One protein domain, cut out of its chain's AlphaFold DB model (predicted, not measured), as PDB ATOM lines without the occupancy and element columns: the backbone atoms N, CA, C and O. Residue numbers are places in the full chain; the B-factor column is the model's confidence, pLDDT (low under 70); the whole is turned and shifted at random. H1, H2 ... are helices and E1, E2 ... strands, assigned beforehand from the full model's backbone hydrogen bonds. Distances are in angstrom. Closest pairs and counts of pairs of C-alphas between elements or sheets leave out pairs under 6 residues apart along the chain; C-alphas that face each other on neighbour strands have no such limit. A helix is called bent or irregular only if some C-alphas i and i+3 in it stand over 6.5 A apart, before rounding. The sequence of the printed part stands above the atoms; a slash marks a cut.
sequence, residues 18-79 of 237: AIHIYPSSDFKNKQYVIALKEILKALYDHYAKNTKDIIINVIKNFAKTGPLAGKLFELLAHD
ATOM      1  N   ALA A  18      12.456  23.657  30.157       64.44
ATOM      2  CA  ALA A  18      13.198  23.109  29.017       64.44
ATOM      3  C   ALA A  18      14.570  22.560  29.428       64.44
ATOM      4  O   ALA A  18      15.012  21.544  28.897       64.44
ATOM      5  N   ILE A  19      15.226  23.217  30.387       69.69
ATOM      6  CA  ILE A  19      16.536  22.834  30.908       69.69
ATOM      7  C   ILE A  19      16.421  22.758  32.429       69.69
ATOM      8  O   ILE A  19      16.058  23.734  33.080       69.69
ATOM      9  N   HIS A  20      16.724  21.593  32.983       74.12
ATOM     10  CA  HIS A  20      16.924  21.378  34.405       74.12
ATOM     11  C   HIS A  20      18.363  21.725  34.781       74.12
ATOM     12  O   HIS A  20      19.312  21.326  34.101       74.12
ATOM     13  N   ILE A  21      18.510  22.453  35.885       77.94
ATOM     14  CA  ILE A  21      19.797  22.755  36.505       77.94
ATOM     15  C   ILE A  21      19.906  21.889  37.759       77.94
ATOM     16  O   ILE A  21      19.107  22.039  38.682       77.94
ATOM     17  N   TYR A  22      20.900  21.007  37.799       76.06
ATOM     18  CA  TYR A  22      21.195  20.171  38.962       76.06
ATOM     19  C   TYR A  22      22.476  20.666  39.636       76.06
ATOM     20  O   TYR A  22      23.561  20.438  39.094       76.06
ATOM     21  N   PRO A  23      22.395  21.371  40.777       80.25
ATOM     22  CA  PRO A  23      23.585  21.761  41.523       80.25
ATOM     23  C   PRO A  23      24.284  20.532  42.126       80.25
ATOM     24  O   PRO A  23      23.638  19.542  42.471       80.25
ATOM     25  N   SER A  24      25.610  20.596  42.272       78.81
ATOM     26  CA  SER A  24      26.368  19.634  43.075       78.81
ATOM     27  C   SER A  24      25.994  19.752  44.555       78.81
ATOM     28  O   SER A  24      25.484  20.780  44.997       78.81
ATOM     29  N   SER A  25      26.272  18.712  45.346       80.94
ATOM     30  CA  SER A  25      25.972  18.687  46.787       80.94
ATOM     31  C   SER A  25      26.661  19.805  47.581       80.94
ATOM     32  O   SER A  25      26.162  20.211  48.627       80.94
ATOM     33  N   ASP A  26      27.786  20.320  47.078       83.50
ATOM     34  CA  ASP A  26      28.518  21.461  47.634       83.50
ATOM     35  C   ASP A  26      28.128  22.816  47.010       83.50
ATOM     36  O   ASP A  26      28.709  23.839  47.367       83.50
ATOM     37  N   PHE A  27      27.170  22.827  46.074       78.31
ATOM     38  CA  PHE A  27      26.672  23.990  45.329       78.31
ATOM     39  C   PHE A  27      27.736  24.795  44.563       78.31
ATOM     40  O   PHE A  27      27.471  25.914  44.125       78.31
ATOM     41  N   LYS A  28      28.938  24.242  44.362       79.81
ATOM     42  CA  LYS A  28      30.013  24.914  43.610       79.81
ATOM     43  C   LYS A  28      29.920  24.681  42.110       79.81
ATOM     44  O   LYS A  28      30.436  25.478  41.335       79.81
ATOM     45  N   ASN A  29      29.254  23.604  41.708       73.00
ATOM     46  CA  ASN A  29      29.073  23.210  40.321       73.00
ATOM     47  C   ASN A  29      27.592  22.972  40.023       73.00
ATOM     48  O   ASN A  29      26.766  22.812  40.920       73.00
ATOM     49  N   LYS A  30      27.252  22.940  38.737       78.81
ATOM     50  CA  LYS A  30      25.910  22.602  38.265       78.81
ATOM     51  C   LYS A  30      25.972  21.874  36.934       78.81
ATOM     52  O   LYS A  30      26.842  22.159  36.114       78.81
ATOM     53  N   GLN A  31      25.038  20.954  36.739       76.19
ATOM     54  CA  GLN A  31      24.811  20.264  35.478       76.19
ATOM     55  C   GLN A  31      23.563  20.811  34.798       76.19
ATOM     56  O   GLN A  31      22.550  21.055  35.452       76.19
ATOM     57  N   TYR A  32      23.636  20.947  33.477       76.06
ATOM     58  CA  TYR A  32      22.498  21.324  32.645       76.06
ATOM     59  C   TYR A  32      21.992  20.096  31.896       76.06
ATOM     60  O   TYR A  32      22.740  19.448  31.158       76.06
ATOM     61  N   VAL A  33      20.716  19.778  32.088       75.81
ATOM     62  CA  VAL A  33      20.058  18.600  31.518       75.81
ATOM     63  C   VAL A  33      18.786  19.049  30.825       75.81
ATOM     64  O   VAL A  33      18.027  19.835  31.377       75.81
ATOM     65  N   ILE A  34      18.525  18.568  29.617       73.25
ATOM     66  CA  ILE A  34      17.277  18.904  28.928       73.25
ATOM     67  C   ILE A  34      16.134  18.057  29.481       73.25
ATOM     68  O   ILE A  34      16.296  16.862  29.708       73.25
ATOM     69  N   ALA A  35      14.972  18.684  29.656       69.81
ATOM     70  CA  ALA A  35      13.766  18.029  30.149       69.81
ATOM     71  C   ALA A  35      13.222  16.953  29.187       69.81
ATOM     72  O   ALA A  35      12.755  15.912  29.639       69.81
ATOM     73  N   LEU A  36      13.275  17.192  27.866       75.69
ATOM     74  CA  LEU A  36      12.709  16.323  26.820       75.69
ATOM     75  C   LEU A  36      13.553  16.306  25.525       75.69
ATOM     76  O   LEU A  36      14.002  17.356  25.054       75.69
ATOM     77  N   LYS A  37      13.722  15.125  24.906       76.94
ATOM     78  CA  LYS A  37      14.517  14.918  23.669       76.94
ATOM     79  C   LYS A  37      13.938  15.694  22.481       76.94
ATOM     80  O   LYS A  37      14.680  16.230  21.663       76.94
ATOM     81  N   GLU A  38      12.617  15.805  22.408       80.38
ATOM     82  CA  GLU A  38      11.889  16.515  21.355       80.38
ATOM     83  C   GLU A  38      12.166  18.020  21.412       80.38
ATOM     84  O   GLU A  38      12.372  18.651  20.376       80.38
ATOM     85  N   ILE A  39      12.239  18.587  22.623       82.38
ATOM     86  CA  ILE A  39      12.589  19.998  22.825       82.38
ATOM     87  C   ILE A  39      14.032  20.243  22.388       82.38
ATOM     88  O   ILE A  39      14.288  21.214  21.679       82.38
ATOM     89  N   LEU A  40      14.965  19.357  22.761       85.44
ATOM     90  CA  LEU A  40      16.352  19.454  22.301       85.44
ATOM     91  C   LEU A  40      16.420  19.479  20.774       85.44
ATOM     92  O   LEU A  40      17.071  20.356  20.209       85.44
ATOM     93  N   LYS A  41      15.747  18.530  20.115       86.75
ATOM     94  CA  LYS A  41      15.760  18.431  18.657       86.75
ATOM     95  C   LYS A  41      15.157  19.678  18.009       86.75
ATOM     96  O   LYS A  41      15.744  20.214  17.080       86.75
ATOM     97  N   ALA A  42      14.038  20.184  18.523       86.31
ATOM     98  CA  ALA A  42      13.423  21.405  18.007       86.31
ATOM     99  C   ALA A  42      14.336  22.635  18.162       86.31
ATOM    100  O   ALA A  42      14.442  23.449  17.243       86.31
ATOM    101  N   LEU A  43      15.023  22.764  19.304       86.69
ATOM    102  CA  LEU A  43      16.010  23.824  19.527       86.69
ATOM    103  C   LEU A  43      17.193  23.686  18.568       86.69
ATOM    104  O   LEU A  43      17.595  24.674  17.952       86.69
ATOM    105  N   TYR A  44      17.717  22.471  18.416       90.69
ATOM    106  CA  TYR A  44      18.782  22.173  17.468       90.69
ATOM    107  C   TYR A  44      18.371  22.556  16.042       90.69
ATOM    108  O   TYR A  44      19.041  23.380  15.428       90.69
ATOM    109  N   ASP A  45      17.227  22.068  15.553       90.19
ATOM    110  CA  ASP A  45      16.719  22.340  14.203       90.19
ATOM    111  C   ASP A  45      16.529  23.850  13.954       90.19
ATOM    112  O   ASP A  45      16.793  24.349  12.856       90.19
ATOM    113  N   HIS A  46      16.079  24.599  14.969       88.44
ATOM    114  CA  HIS A  46      15.939  26.051  14.889       88.44
ATOM    115  C   HIS A  46      17.300  26.745  14.745       88.44
ATOM    116  O   HIS A  46      17.493  27.539  13.822       88.44
ATOM    117  N   TYR A  47      18.256  26.460  15.629       87.25
ATOM    118  CA  TYR A  47      19.547  27.152  15.614       87.25
ATOM    119  C   TYR A  47      20.467  26.678  14.486       87.25
ATOM    120  O   TYR A  47      21.183  27.501  13.926       87.25
ATOM    121  N   ALA A  48      20.386  25.416  14.067       88.00
ATOM    122  CA  ALA A  48      21.127  24.890  12.922       88.00
ATOM    123  C   ALA A  48      20.790  25.634  11.615       88.00
ATOM    124  O   ALA A  48      21.653  25.807  10.754       88.00
ATOM    125  N   LYS A  49      19.545  26.115  11.476       86.19
ATOM    126  CA  LYS A  49      19.080  26.876  10.303       86.19
ATOM    127  C   LYS A  49      19.364  28.373  10.383       86.19
ATOM    128  O   LYS A  49      19.525  29.004   9.345       86.19
ATOM    129  N   ASN A  50      19.382  28.944  11.587       82.44
ATOM    130  CA  ASN A  50      19.388  30.399  11.767       82.44
ATOM    131  C   ASN A  50      20.694  30.945  12.356       82.44
ATOM    132  O   ASN A  50      21.132  32.028  11.983       82.44
ATOM    133  N   THR A  51      21.297  30.256  13.328       85.19
ATOM    134  CA  THR A  51      22.440  30.778  14.097       85.19
ATOM    135  C   THR A  51      23.284  29.632  14.666       85.19
ATOM    136  O   THR A  51      23.248  29.342  15.865       85.19
ATOM    137  N   LYS A  52      24.052  28.966  13.798       86.94
ATOM    138  CA  LYS A  52      24.867  27.787  14.145       86.94
ATOM    139  C   LYS A  52      25.883  28.048  15.256       86.94
ATOM    140  O   LYS A  52      26.092  27.183  16.106       86.94
ATOM    141  N   ASP A  53      26.419  29.267  15.320       87.31
ATOM    142  CA  ASP A  53      27.364  29.692  16.358       87.31
ATOM    143  C   ASP A  53      26.827  29.492  17.777       87.31
ATOM    144  O   ASP A  53      27.600  29.235  18.696       87.31
ATOM    145  N   ILE A  54      25.506  29.562  17.984       86.94
ATOM    146  CA  ILE A  54      24.910  29.306  19.302       86.94
ATOM    147  C   ILE A  54      25.141  27.849  19.717       86.94
ATOM    148  O   ILE A  54      25.551  27.605  20.850       86.94
ATOM    149  N   ILE A  55      24.941  26.889  18.808       87.31
ATOM    150  CA  ILE A  55      25.183  25.464  19.080       87.31
ATOM    151  C   ILE A  55      26.667  25.242  19.381       87.31
ATOM    152  O   ILE A  55      27.005  24.638  20.400       87.31
ATOM    153  N   ILE A  56      27.551  25.795  18.546       89.75
ATOM    154  CA  ILE A  56      29.007  25.679  18.707       89.75
ATOM    155  C   ILE A  56      29.455  26.260  20.055       89.75
ATOM    156  O   ILE A  56      30.219  25.623  20.783       89.75
ATOM    157  N   ASN A  57      28.958  27.442  20.419       88.44
ATOM    158  CA  ASN A  57      29.290  28.100  21.680       88.44
ATOM    159  C   ASN A  57      28.790  27.306  22.887       88.44
ATOM    160  O   ASN A  57      29.503  27.220  23.885       88.44
ATOM    161  N   VAL A  58      27.602  26.698  22.814       86.25
ATOM    162  CA  VAL A  58      27.117  25.828  23.894       86.25
ATOM    163  C   VAL A  58      28.001  24.588  24.020       86.25
ATOM    164  O   VAL A  58      28.429  24.269  25.125       86.25
ATOM    165  N   ILE A  59      28.355  23.923  22.919       88.88
ATOM    166  CA  ILE A  59      29.241  22.749  22.971       88.88
ATOM    167  C   ILE A  59      30.596  23.125  23.587       88.88
ATOM    168  O   ILE A  59      31.036  22.472  24.528       88.88
ATOM    169  N   LYS A  60      31.232  24.211  23.124       88.44
ATOM    170  CA  LYS A  60      32.542  24.657  23.629       88.44
ATOM    171  C   LYS A  60      32.505  25.055  25.105       88.44
ATOM    172  O   LYS A  60      33.335  24.593  25.883       88.44
ATOM    173  N   ASN A  61      31.540  25.885  25.501       84.38
ATOM    174  CA  ASN A  61      31.483  26.436  26.857       84.38
ATOM    175  C   ASN A  61      30.982  25.424  27.894       84.38
ATOM    176  O   ASN A  61      31.310  25.547  29.073       84.38
ATOM    177  N   PHE A  62      30.198  24.426  27.467       81.25
ATOM    178  CA  PHE A  62      29.582  23.451  28.368       81.25
ATOM    179  C   PHE A  62      30.143  22.030  28.235       81.25
ATOM    180  O   PHE A  62      29.638  21.114  28.882       81.25
ATOM    181  N   ALA A  63      31.229  21.835  27.480       78.31
ATOM    182  CA  ALA A  63      31.881  20.532  27.324       78.31
ATOM    183  C   ALA A  63      32.261  19.868  28.661       78.31
ATOM    184  O   ALA A  63      32.239  18.650  28.782       78.31
ATOM    185  N   LYS A  64      32.576  20.668  29.686       71.06
ATOM    186  CA  LYS A  64      32.913  20.178  31.035       71.06
ATOM    187  C   LYS A  64      31.719  20.117  31.992       71.06
ATOM    188  O   LYS A  64      31.861  19.609  33.099       71.06
ATOM    189  N   THR A  65      30.564  20.673  31.618       63.56
ATOM    190  CA  THR A  65      29.471  20.991  32.556       63.56
ATOM    191  C   THR A  65      28.157  20.268  32.268       63.56
ATOM    192  O   THR A  65      27.159  20.529  32.942       63.56
ATOM    193  N   GLY A  66      28.143  19.284  31.361       69.25
ATOM    194  CA  GLY A  66      27.190  18.183  31.486       69.25
ATOM    195  C   GLY A  66      26.505  17.680  30.211       69.25
ATOM    196  O   GLY A  66      26.923  17.989  29.092       69.25
ATOM    197  N   PRO A  67      25.434  16.880  30.393       80.31
ATOM    198  CA  PRO A  67      24.774  16.106  29.336       80.31
ATOM    199  C   PRO A  67      24.247  16.928  28.153       80.31
ATOM    200  O   PRO A  67      24.156  16.408  27.043       80.31
ATOM    201  N   LEU A  68      23.921  18.207  28.368       84.31
ATOM    202  CA  LEU A  68      23.459  19.120  27.320       84.31
ATOM    203  C   LEU A  68      24.462  19.252  26.162       84.31
ATOM    204  O   LEU A  68      24.074  19.109  25.003       84.31
ATOM    205  N   ALA A  69      25.737  19.519  26.464       88.38
ATOM    206  CA  ALA A  69      26.763  19.694  25.435       88.38
ATOM    207  C   ALA A  69      26.987  18.397  24.652       88.38
ATOM    208  O   ALA A  69      27.082  18.434  23.428       88.38
ATOM    209  N   GLY A  70      26.990  17.259  25.353       89.81
ATOM    210  CA  GLY A  70      27.129  15.942  24.733       89.81
ATOM    211  C   GLY A  70      25.989  15.658  23.760       89.81
ATOM    212  O   GLY A  70      26.236  15.297  22.617       89.81
ATOM    213  N   LYS A  71      24.743  15.926  24.166       89.44
ATOM    214  CA  LYS A  71      23.569  15.701  23.315       89.44
ATOM    215  C   LYS A  71      23.451  16.668  22.134       89.44
ATOM    216  O   LYS A  71      22.991  16.267  21.069       89.44
ATOM    217  N   LEU A  72      23.872  17.923  22.286       91.56
ATOM    218  CA  LEU A  72      23.962  18.852  21.152       91.56
ATOM    219  C   LEU A  72      25.059  18.443  20.169       91.56
ATOM    220  O   LEU A  72      24.857  18.533  18.960       91.56
ATOM    221  N   PHE A  73      26.200  17.987  20.686       93.50
ATOM    222  CA  PHE A  73      27.278  17.467  19.860       93.50
ATOM    223  C   PHE A  73      26.856  16.200  19.108       93.50
ATOM    224  O   PHE A  73      27.124  16.108  17.919       93.50
ATOM    225  N   GLU A  74      26.137  15.279  19.753       93.88
ATOM    226  CA  GLU A  74      25.567  14.076  19.128       93.88
ATOM    227  C   GLU A  74      24.709  14.425  17.901       93.88
ATOM    228  O   GLU A  74      24.947  13.913  16.809       93.88
ATOM    229  N   LEU A  75      23.773  15.374  18.048       92.81
ATOM    230  CA  LEU A  75      22.935  15.848  16.938       92.81
ATOM    231  C   LEU A  75      23.759  16.498  15.821       92.81
ATOM    232  O   LEU A  75      23.558  16.188  14.649       92.81
ATOM    233  N   LEU A  76      24.710  17.364  16.182       94.44
ATOM    234  CA  LEU A  76      25.616  18.010  15.229       94.44
ATOM    235  C   LEU A  76      26.459  16.995  14.456       94.44
ATOM    236  O   LEU A  76      26.622  17.124  13.244       94.44
ATOM    237  N   ALA A  77      26.975  15.982  15.143       95.50
ATOM    238  CA  ALA A  77      27.817  14.957  14.560       95.50
ATOM    239  C   ALA A  77      27.059  14.108  13.542       95.50
ATOM    240  O   ALA A  77      27.564  13.905  12.441       95.50
ATOM    241  N   HIS A  78      25.836  13.683  13.866       95.00
ATOM    242  CA  HIS A  78      24.974  12.991  12.911       95.00
ATOM    243  C   HIS A  78      24.728  13.828  11.651       95.00
ATOM    244  O   HIS A  78      24.835  13.317  10.536       95.00
ATOM    245  N   ASP A  79      24.464  15.126  11.820       93.12
ATOM    246  CA  ASP A  79      24.172  16.035  10.713       93.12
ATOM    247  C   ASP A  79      25.350  16.242   9.752       93.12
ATOM    248  O   ASP A  79      25.136  16.486   8.558       93.12
TER     249      ASP A  79
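What this domain is: This is residues 18 to 79 of the 237 residues of the protein "Rxlr effector candidate protein" of Rhizophagus irregularis (strain DAOM 181602 / DAOM 197198 / MUCL 43194) (UniProt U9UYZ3). Three helices, H1, H2 and H3, make a small body in which they cross at steep tilts, their centres forming a triangle, and a two-stranded hairpin of E1 and E2 extends from this body to make one end of the longest axis. E2 is the strand nearer the helices and comes near the first residues of H3, while the loop with Asp 26 lies at the hairpin's far end. The printed part has 62 residues, with two named strands followed by three named helices along the chain; the sheet, E1 - E2, is antiparallel, and the class is mixed, helices and strands. The whole is compact, with a radius of gyration of the C-alphas of 12.0 A, and its outline is elongated, with spans of 39 by 22 by 18 A.

How they stand to each other: E1, residues 19 to 23, and E2, residues 30 to 34, are a hairpin of antiparallel strands at 156 degrees; N 20 and O 33 are 2.7 A apart and N 31 and O 22 are 2.8 A apart, both within hydrogen-bond range. A tight link leads to H1, residues 37 to 50, which is apart from E1. H1 touches H2, residues 52 to 62, with its residues 44 to 48 alone, the closest C-alphas being those of Tyr 47 and Ile 55, 6.8 A apart; they run opposite ways at a steep tilt of 52 degrees. H2 touches H3, residues 67 to 79, in a helical hairpin at a steep tilt of 39 degrees, opposite ways; the closest C-alphas are those of Ile 59 and Ala 69, 4.6 A apart. H1 touches H3 the same way at a steep tilt of 58 degrees, the closest C-alphas being those of Tyr 44 and Leu 72, 7.2 A apart. The closest C-alphas of E2 and H3, those of Val 33 and Leu 68, are 5.4 A apart. Every O i to N i+4 pair is within hydrogen-bond range in H2 and H3, and 9 of 10 are in H1.

Where its parts are: E1 begins with C-alpha 19 at (16.536, 22.834, 30.908) and is 12.8 A long from first to last C-alpha; E2 is 13.2 A long. H1 begins with C-alpha 37 at (14.517, 14.918, 23.669) and is 20.1 A long. H2 is 15.6 A long, and H3 is 18.6 A long, ending with C-alpha 79 at (24.172, 16.035, 10.713).

The domain as a whole: The two C-alphas farthest apart, those of Asp 26 and Lys 49, are 38.9 A apart. The printed part has no cut and no long link. The mean pLDDT of the printed part is 83.0; residues 18 to 19, 35 and 65 to 66 are under 70.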